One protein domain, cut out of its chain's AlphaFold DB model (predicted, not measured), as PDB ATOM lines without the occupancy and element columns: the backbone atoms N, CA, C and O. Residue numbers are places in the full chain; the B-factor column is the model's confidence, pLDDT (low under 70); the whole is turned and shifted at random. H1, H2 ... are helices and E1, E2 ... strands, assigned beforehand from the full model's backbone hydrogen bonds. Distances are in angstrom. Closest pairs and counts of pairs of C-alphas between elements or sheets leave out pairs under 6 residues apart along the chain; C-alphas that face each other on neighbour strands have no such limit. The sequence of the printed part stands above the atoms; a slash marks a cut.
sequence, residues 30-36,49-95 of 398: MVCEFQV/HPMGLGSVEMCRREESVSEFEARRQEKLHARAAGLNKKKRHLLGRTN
ATOM      1  N   MET A  30     123.530 141.639 150.432       91.38
ATOM      2  CA  MET A  30     124.952 141.808 150.702       91.38
ATOM      3  C   MET A  30     125.126 141.951 152.207       91.38
ATOM      4  O   MET A  30     124.538 142.838 152.823       91.38
ATOM      5  N   VAL A  31     125.903 141.052 152.799       89.25
ATOM      6  CA  VAL A  31     126.224 141.080 154.221       89.25
ATOM      7  C   VAL A  31     127.622 141.636 154.364       89.25
ATOM      8  O   VAL A  31     128.583 141.003 153.927       89.25
ATOM      9  N   CYS A  32     127.716 142.806 154.984       89.06
ATOM     10  CA  CYS A  32     128.980 143.454 155.281       89.06
ATOM     11  C   CYS A  32     129.249 143.428 156.790       89.06
ATOM     12  O   CYS A  32     128.381 143.761 157.598       89.06
ATOM     13  N   GLU A  33     130.447 142.993 157.156       87.31
ATOM     14  CA  GLU A  33     130.986 142.991 158.508       87.31
ATOM     15  C   GLU A  33     131.912 144.206 158.631       87.31
ATOM     16  O   GLU A  33     132.750 144.457 157.763       87.31
ATOM     17  N   PHE A  34     131.709 144.998 159.680       85.81
ATOM     18  CA  PHE A  34     132.417 146.252 159.907       85.81
ATOM     19  C   PHE A  34     133.129 146.202 161.249       85.81
ATOM     20  O   PHE A  34     132.587 145.675 162.226       85.81
ATOM     21  N   GLN A  35     134.291 146.843 161.321       81.75
ATOM     22  CA  GLN A  35     134.966 147.048 162.591       81.75
ATOM     23  C   GLN A  35     134.196 148.087 163.421       81.75
ATOM     24  O   GLN A  35     134.003 149.221 162.981       81.75
ATOM     25  N   VAL A  36     133.750 147.731 164.626       77.50
ATOM     26  CA  VAL A  36     133.095 148.695 165.524       77.50
ATOM     27  C   VAL A  36     134.169 149.577 166.159       77.50
ATOM     28  O   VAL A  36     134.994 149.090 166.931       77.50
ATOM     29  N   HIS A  49     130.384 155.614 158.081       61.75
ATOM     30  CA  HIS A  49     128.994 155.168 158.182       61.75
ATOM     31  C   HIS A  49     128.299 155.850 159.380       61.75
ATOM     32  O   HIS A  49     128.833 155.791 160.493       61.75
ATOM     33  N   PRO A  50     127.075 156.392 159.223       59.34
ATOM     34  CA  PRO A  50     126.375 157.179 160.254       59.34
ATOM     35  C   PRO A  50     126.029 156.410 161.541       59.34
ATOM     36  O   PRO A  50     125.468 156.970 162.471       59.34
ATOM     37  N   MET A  51     126.359 155.118 161.611       64.94
ATOM     38  CA  MET A  51     126.150 154.275 162.790       64.94
ATOM     39  C   MET A  51     127.450 154.044 163.581       64.94
ATOM     40  O   MET A  51     127.516 153.117 164.383       64.94
ATOM     41  N   GLY A  52     128.507 154.817 163.309       68.06
ATOM     42  CA  GLY A  52     129.825 154.620 163.923       68.06
ATOM     43  C   GLY A  52     130.519 153.324 163.486       68.06
ATOM     44  O   GLY A  52     131.397 152.811 164.184       68.06
ATOM     45  N   LEU A  53     130.122 152.768 162.336       75.88
ATOM     46  CA  LEU A  53     130.800 151.611 161.757       75.88
ATOM     47  C   LEU A  53     132.102 152.082 161.100       75.88
ATOM     48  O   LEU A  53     132.114 153.064 160.356       75.88
ATOM     49  N   GLY A  54     133.201 151.397 161.412       77.75
ATOM     50  CA  GLY A  54     134.519 151.643 160.839       77.75
ATOM     51  C   GLY A  54     134.638 151.133 159.402       77.75
ATOM     52  O   GLY A  54     133.667 151.081 158.651       77.75
ATOM     53  N   SER A  55     135.850 150.751 159.002       83.06
ATOM     54  CA  SER A  55     136.070 150.141 157.690       83.06
ATOM     55  C   SER A  55     135.325 148.810 157.569       83.06
ATOM     56  O   SER A  55     135.215 148.050 158.536       83.06
ATOM     57  N   VAL A  56     134.836 148.532 156.361       87.50
ATOM     58  CA  VAL A  56     134.334 147.211 155.979       87.50
ATOM     59  C   VAL A  56     135.485 146.216 156.104       87.50
ATOM     60  O   VAL A  56     136.496 146.358 155.422       87.50
ATOM     61  N   GLU A  57     135.335 145.213 156.960       90.00
ATOM     62  CA  GLU A  57     136.291 144.108 157.063       90.00
ATOM     63  C   GLU A  57     136.013 143.056 155.986       90.00
ATOM     64  O   GLU A  57     136.933 142.504 155.385       90.00
ATOM     65  N   MET A  58     134.734 142.790 155.715       92.25
ATOM     66  CA  MET A  58     134.315 141.783 154.747       92.25
ATOM     67  C   MET A  58     132.932 142.123 154.199       92.25
ATOM     68  O   MET A  58     132.044 142.467 154.966       92.25
ATOM     69  N   CYS A  59     132.711 141.944 152.898       92.56
ATOM     70  CA  CYS A  59     131.369 141.877 152.322       92.56
ATOM     71  C   CYS A  59     131.219 140.560 151.562       92.56
ATOM     72  O   CYS A  59     132.074 140.203 150.754       92.56
ATOM     73  N   ARG A  60     130.118 139.848 151.797       92.81
ATOM     74  CA  ARG A  60     129.749 138.643 151.048       92.81
ATOM     75  C   ARG A  60     128.327 138.758 150.523       92.81
ATOM     76  O   ARG A  60     127.469 139.361 151.165       92.81
ATOM     77  N   ARG A  61     128.078 138.181 149.350       92.31
ATOM     78  CA  ARG A  61     126.728 138.065 148.794       92.31
ATOM     79  C   ARG A  61     126.081 136.795 149.332       92.31
ATOM     80  O   ARG A  61     126.706 135.743 149.326       92.31
ATOM     81  N   GLU A  62     124.846 136.920 149.780       91.69
ATOM     82  CA  GLU A  62     124.011 135.823 150.251       91.69
ATOM     83  C   GLU A  62     122.803 135.681 149.325       91.69
ATOM     84  O   GLU A  62     122.263 136.679 148.838       91.69
ATOM     85  N   GLU A  63     122.380 134.444 149.068       86.38
ATOM     86  CA  GLU A  63     121.311 134.139 148.108       86.38
ATOM     87  C   GLU A  63     119.926 134.552 148.620       86.38
ATOM     88  O   GLU A  63     119.075 134.975 147.835       86.38
ATOM     89  N   SER A  64     119.713 134.520 149.940       89.00
ATOM     90  CA  SER A  64     118.502 135.048 150.564       89.00
ATOM     91  C   SER A  64     118.728 135.549 151.993       89.00
ATOM     92  O   SER A  64     119.515 135.000 152.769       89.00
ATOM     93  N   VAL A  65     117.951 136.565 152.380       85.31
ATOM     94  CA  VAL A  65     117.913 137.075 153.765       85.31
ATOM     95  C   VAL A  65     117.475 135.983 154.751       85.31
ATOM     96  O   VAL A  65     117.977 135.912 155.869       85.31
ATOM     97  N   SER A  66     116.562 135.102 154.329       83.69
ATOM     98  CA  SER A  66     116.026 134.036 155.185       83.69
ATOM     99  C   SER A  66     117.076 132.981 155.537       83.69
ATOM    100  O   SER A  66     117.160 132.570 156.692       83.69
ATOM    101  N   GLU A  67     117.908 132.569 154.578       85.38
ATOM    102  CA  GLU A  67     118.999 131.623 154.840       85.38
ATOM    103  C   GLU A  67     120.091 132.232 155.714       85.38
ATOM    104  O   GLU A  67     120.589 131.575 156.635       85.38
ATOM    105  N   PHE A  68     120.439 133.498 155.465       87.69
ATOM    106  CA  PHE A  68     121.387 134.222 156.304       87.69
ATOM    107  C   PHE A  68     120.920 134.251 157.768       87.69
ATOM    108  O   PHE A  68     121.690 133.917 158.675       87.69
ATOM    109  N   GLU A  69     119.650 134.583 158.003       85.00
ATOM    110  CA  GLU A  69     119.061 134.611 159.343       85.00
ATOM    111  C   GLU A  69     118.986 133.237 159.994       85.00
ATOM    112  O   GLU A  69     119.320 133.114 161.172       85.00
ATOM    113  N   ALA A  70     118.619 132.197 159.242       86.12
ATOM    114  CA  ALA A  70     118.573 130.831 159.753       86.12
ATOM    115  C   ALA A  70     119.954 130.370 160.247       86.12
ATOM    116  O   ALA A  70     120.093 129.962 161.403       86.12
ATOM    117  N   ARG A  71     121.001 130.528 159.424       88.31
ATOM    118  CA  ARG A  71     122.381 130.176 159.812       88.31
ATOM    119  C   ARG A  71     122.876 131.014 160.983       88.31
ATOM    120  O   ARG A  71     123.603 130.534 161.855       88.31
ATOM    121  N   ARG A  72     122.519 132.296 161.015       85.50
ATOM    122  CA  ARG A  72     122.888 133.173 162.123       85.50
ATOM    123  C   ARG A  72     122.229 132.733 163.426       85.50
ATOM    124  O   ARG A  72     122.908 132.672 164.453       85.50
ATOM    125  N   GLN A  73     120.946 132.391 163.380       86.25
ATOM    126  CA  GLN A  73     120.187 131.916 164.527       86.25
ATOM    127  C   GLN A  73     120.728 130.572 165.033       86.25
ATOM    128  O   GLN A  73     120.899 130.399 166.238       86.25
ATOM    129  N   GLU A  74     121.116 129.666 164.135       89.38
ATOM    130  CA  GLU A  74     121.820 128.426 164.477       89.38
ATOM    131  C   GLU A  74     123.142 128.700 165.217       89.38
ATOM    132  O   GLU A  74     123.370 128.170 166.307       89.38
ATOM    133  N   LYS A  75     123.982 129.615 164.705       89.69
ATOM    134  CA  LYS A  75     125.225 130.037 165.383       89.69
ATOM    135  C   LYS A  75     124.965 130.639 166.767       89.69
ATOM    136  O   LYS A  75     125.799 130.497 167.664       89.69
ATOM    137  N   LEU A  76     123.855 131.353 166.951       85.62
ATOM    138  CA  LEU A  76     123.469 131.896 168.255       85.62
ATOM    139  C   LEU A  76     122.994 130.795 169.203       85.62
ATOM    140  O   LEU A  76     123.394 130.800 170.366       85.62
ATOM    141  N   HIS A  77     122.221 129.821 168.720       86.50
ATOM    142  CA  HIS A  77     121.818 128.658 169.512       86.50
ATOM    143  C   HIS A  77     123.022 127.827 169.951       86.50
ATOM    144  O   HIS A  77     123.106 127.473 171.127       86.50
ATOM    145  N   ALA A  78     123.989 127.596 169.062       89.88
ATOM    146  CA  ALA A  78     125.237 126.916 169.399       89.88
ATOM    147  C   ALA A  78     126.007 127.663 170.507       89.88
ATOM    148  O   ALA A  78     126.414 127.066 171.505       89.88
ATOM    149  N   ARG A  79     126.125 128.995 170.397       86.00
ATOM    150  CA  ARG A  79     126.733 129.833 171.446       86.00
ATOM    151  C   ARG A  79     125.957 129.769 172.764       86.00
ATOM    152  O   ARG A  79     126.565 129.630 173.823       86.00
ATOM    153  N   ALA A  80     124.628 129.824 172.718       86.81
ATOM    154  CA  ALA A  80     123.777 129.739 173.903       86.81
ATOM    155  C   ALA A  80     123.840 128.361 174.585       86.81
ATOM    156  O   ALA A  80     123.794 128.277 175.816       86.81
ATOM    157  N   ALA A  81     124.000 127.287 173.809       88.12
ATOM    158  CA  ALA A  81     124.220 125.941 174.327       88.12
ATOM    159  C   ALA A  81     125.551 125.837 175.095       88.12
ATOM    160  O   ALA A  81     125.604 125.162 176.124       88.12
ATOM    161  N   GLY A  82     126.583 126.574 174.670       89.38
ATOM    162  CA  GLY A  82     127.866 126.677 175.377       89.38
ATOM    163  C   GLY A  82     127.831 127.499 176.675       89.38
ATOM    164  O   GLY A  82     128.759 127.425 177.479       89.38
ATOM    165  N   LEU A  83     126.770 128.273 176.933       88.38
ATOM    166  CA  LEU A  83     126.661 129.067 178.160       88.38
ATOM    167  C   LEU A  83     126.294 128.208 179.374       88.38
ATOM    168  O   LEU A  83     125.537 127.235 179.286       88.38
ATOM    169  N   ASN A  84     126.777 128.631 180.546       93.69
ATOM    170  CA  ASN A  84     126.447 127.996 181.821       93.69
ATOM    171  C   ASN A  84     124.933 128.063 182.129       93.69
ATOM    172  O   ASN A  84     124.213 128.942 181.649       93.69
ATOM    173  N   LYS A  85     124.436 127.146 182.971       88.19
ATOM    174  CA  LYS A  85     122.996 127.014 183.278       88.19
ATOM    175  C   LYS A  85     122.367 128.311 183.817       88.19
ATOM    176  O   LYS A  85     121.235 128.628 183.461       88.19
ATOM    177  N   LYS A  86     123.109 129.087 184.623       83.50
ATOM    178  CA  LYS A  86     122.659 130.384 185.170       83.50
ATOM    179  C   LYS A  86     122.461 131.439 184.070       83.50
ATOM    180  O   LYS A  86     121.433 132.104 184.054       83.50
ATOM    181  N   LYS A  87     123.401 131.558 183.126       82.00
ATOM    182  CA  LYS A  87     123.319 132.474 181.975       82.00
ATOM    183  C   LYS A  87     122.281 132.008 180.956       82.00
ATOM    184  O   LYS A  87     121.575 132.834 180.397       82.00
ATOM    185  N   ARG A  88     122.122 130.696 180.767       82.06
ATOM    186  CA  ARG A  88     121.102 130.127 179.875       82.06
ATOM    187  C   ARG A  88     119.679 130.450 180.338       82.06
ATOM    188  O   ARG A  88     118.837 130.756 179.509       82.06
ATOM    189  N   HIS A  89     119.428 130.458 181.651       78.88
ATOM    190  CA  HIS A  89     118.133 130.873 182.205       78.88
ATOM    191  C   HIS A  89     117.805 132.350 181.908       78.88
ATOM    192  O   HIS A  89     116.639 132.699 181.747       78.88
ATOM    193  N   LEU A  90     118.818 133.220 181.807       75.50
ATOM    194  CA  LEU A  90     118.628 134.638 181.472       75.50
ATOM    195  C   LEU A  90     118.236 134.866 180.005       75.50
ATOM    196  O   LEU A  90     117.619 135.882 179.709       75.50
ATOM    197  N   LEU A  91     118.548 133.930 179.104       71.81
ATOM    198  CA  LEU A  91     118.186 134.010 177.682       71.81
ATOM    199  C   LEU A  91     116.728 133.601 177.394       71.81
ATOM    200  O   LEU A  91     116.307 133.608 176.242       71.81
ATOM    201  N   GLY A  92     115.936 133.266 178.420       65.31
ATOM    202  CA  GLY A  92     114.558 132.807 178.246       65.31
ATOM    203  C   GLY A  92     114.463 131.378 177.690       65.31
ATOM    204  O   GLY A  92     115.452 130.654 177.587       65.31
ATOM    205  N   ARG A  93     113.242 130.919 177.385       62.91
ATOM    206  CA  ARG A  93     113.015 129.571 176.830       62.91
ATOM    207  C   ARG A  93     113.689 129.451 175.454       62.91
ATOM    208  O   ARG A  93     113.531 130.328 174.612       62.91
ATOM    209  N   THR A  94     114.375 128.332 175.221       59.53
ATOM    210  CA  THR A  94     115.329 128.054 174.122       59.53
ATOM    211  C   THR A  94     114.784 128.127 172.695       59.53
ATOM    212  O   THR A  94     115.560 127.943 171.764       59.53
ATOM    213  N   ASN A  95     113.489 128.390 172.510       63.50
ATOM    214  CA  ASN A  95     112.834 128.389 171.197       63.50
ATOM    215  C   ASN A  95     112.566 129.800 170.655       63.50
ATOM    216  O   ASN A  95     111.937 129.942 169.611       63.50
TER     217      ASN A  95
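This is residues 30 to 36 and 49 to 95 of the 398 residues of the protein "Hypothetical protein" of Phaeomonas parva (UniProt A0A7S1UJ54). A two-stranded antiparallel ribbon, E1 and E2, lies at one end of an open, spread-out shape, and the long helix H1 leads from it to the short helix H2 at the other end. The model has few contacts between these parts, and residues 69 to 76 of H1 stand free between the two ends. The printed part has 54 residues, with two named strands and two named helices in the order E1, E2, H1, H2; its class is mixed, helices and strands. It is only just loose, close to extended, with a radius of gyration of the C-alphas of 14.9 A and spans of 37 by 27 by 17 A.

E1, residues 30 to 36, and E2, residues 53 to 62, are antiparallel neighbours at 157 degrees. N 31 and O 60 are within hydrogen-bond range at 2.8 A, as are N 54 and O 35 at 2.8 A. E2 bends by 72 degrees at residue 57. A tight link joins E2 to H1, residues 65 to 81; their closest C-alphas, those of Glu 62 and Phe 68, are 6.8 A apart. H2, residues 85 to 90, is close to H1 but not clearly touching, with the closest C-alphas, of Ala 80 and Arg 88, 6.6 A apart. H1 and H2 run opposite ways at a steep tilt of 44 degrees. E1 is apart from both helices, and E2 is apart from H2. Every O i to N i+4 pair is within hydrogen-bond range in H1, and 1 of 2 in H2.

E1 begins at C-alpha 30 (124.952, 141.808, 150.702) and is 18.3 A long. E2 is 20.7 A long. H1 is 24.2 A long and ends at C-alpha 81 (124.220, 125.941, 174.327). H2 is 9.0 A long and ends at C-alpha 90 (118.628, 134.638, 181.472).

The two C-alphas farthest apart, of His 49 and Lys 85, are 38.2 A apart. Residues 37 to 48 are not printed, and C-alphas 36 and 49 are 10.6 A apart across this cut. Of the links printed whole, E2 to H1 and H1 to H2 are both tight. The mean pLDDT of the printed part is 82.7, with residues 49 to 52 and 92 to 95 under 70.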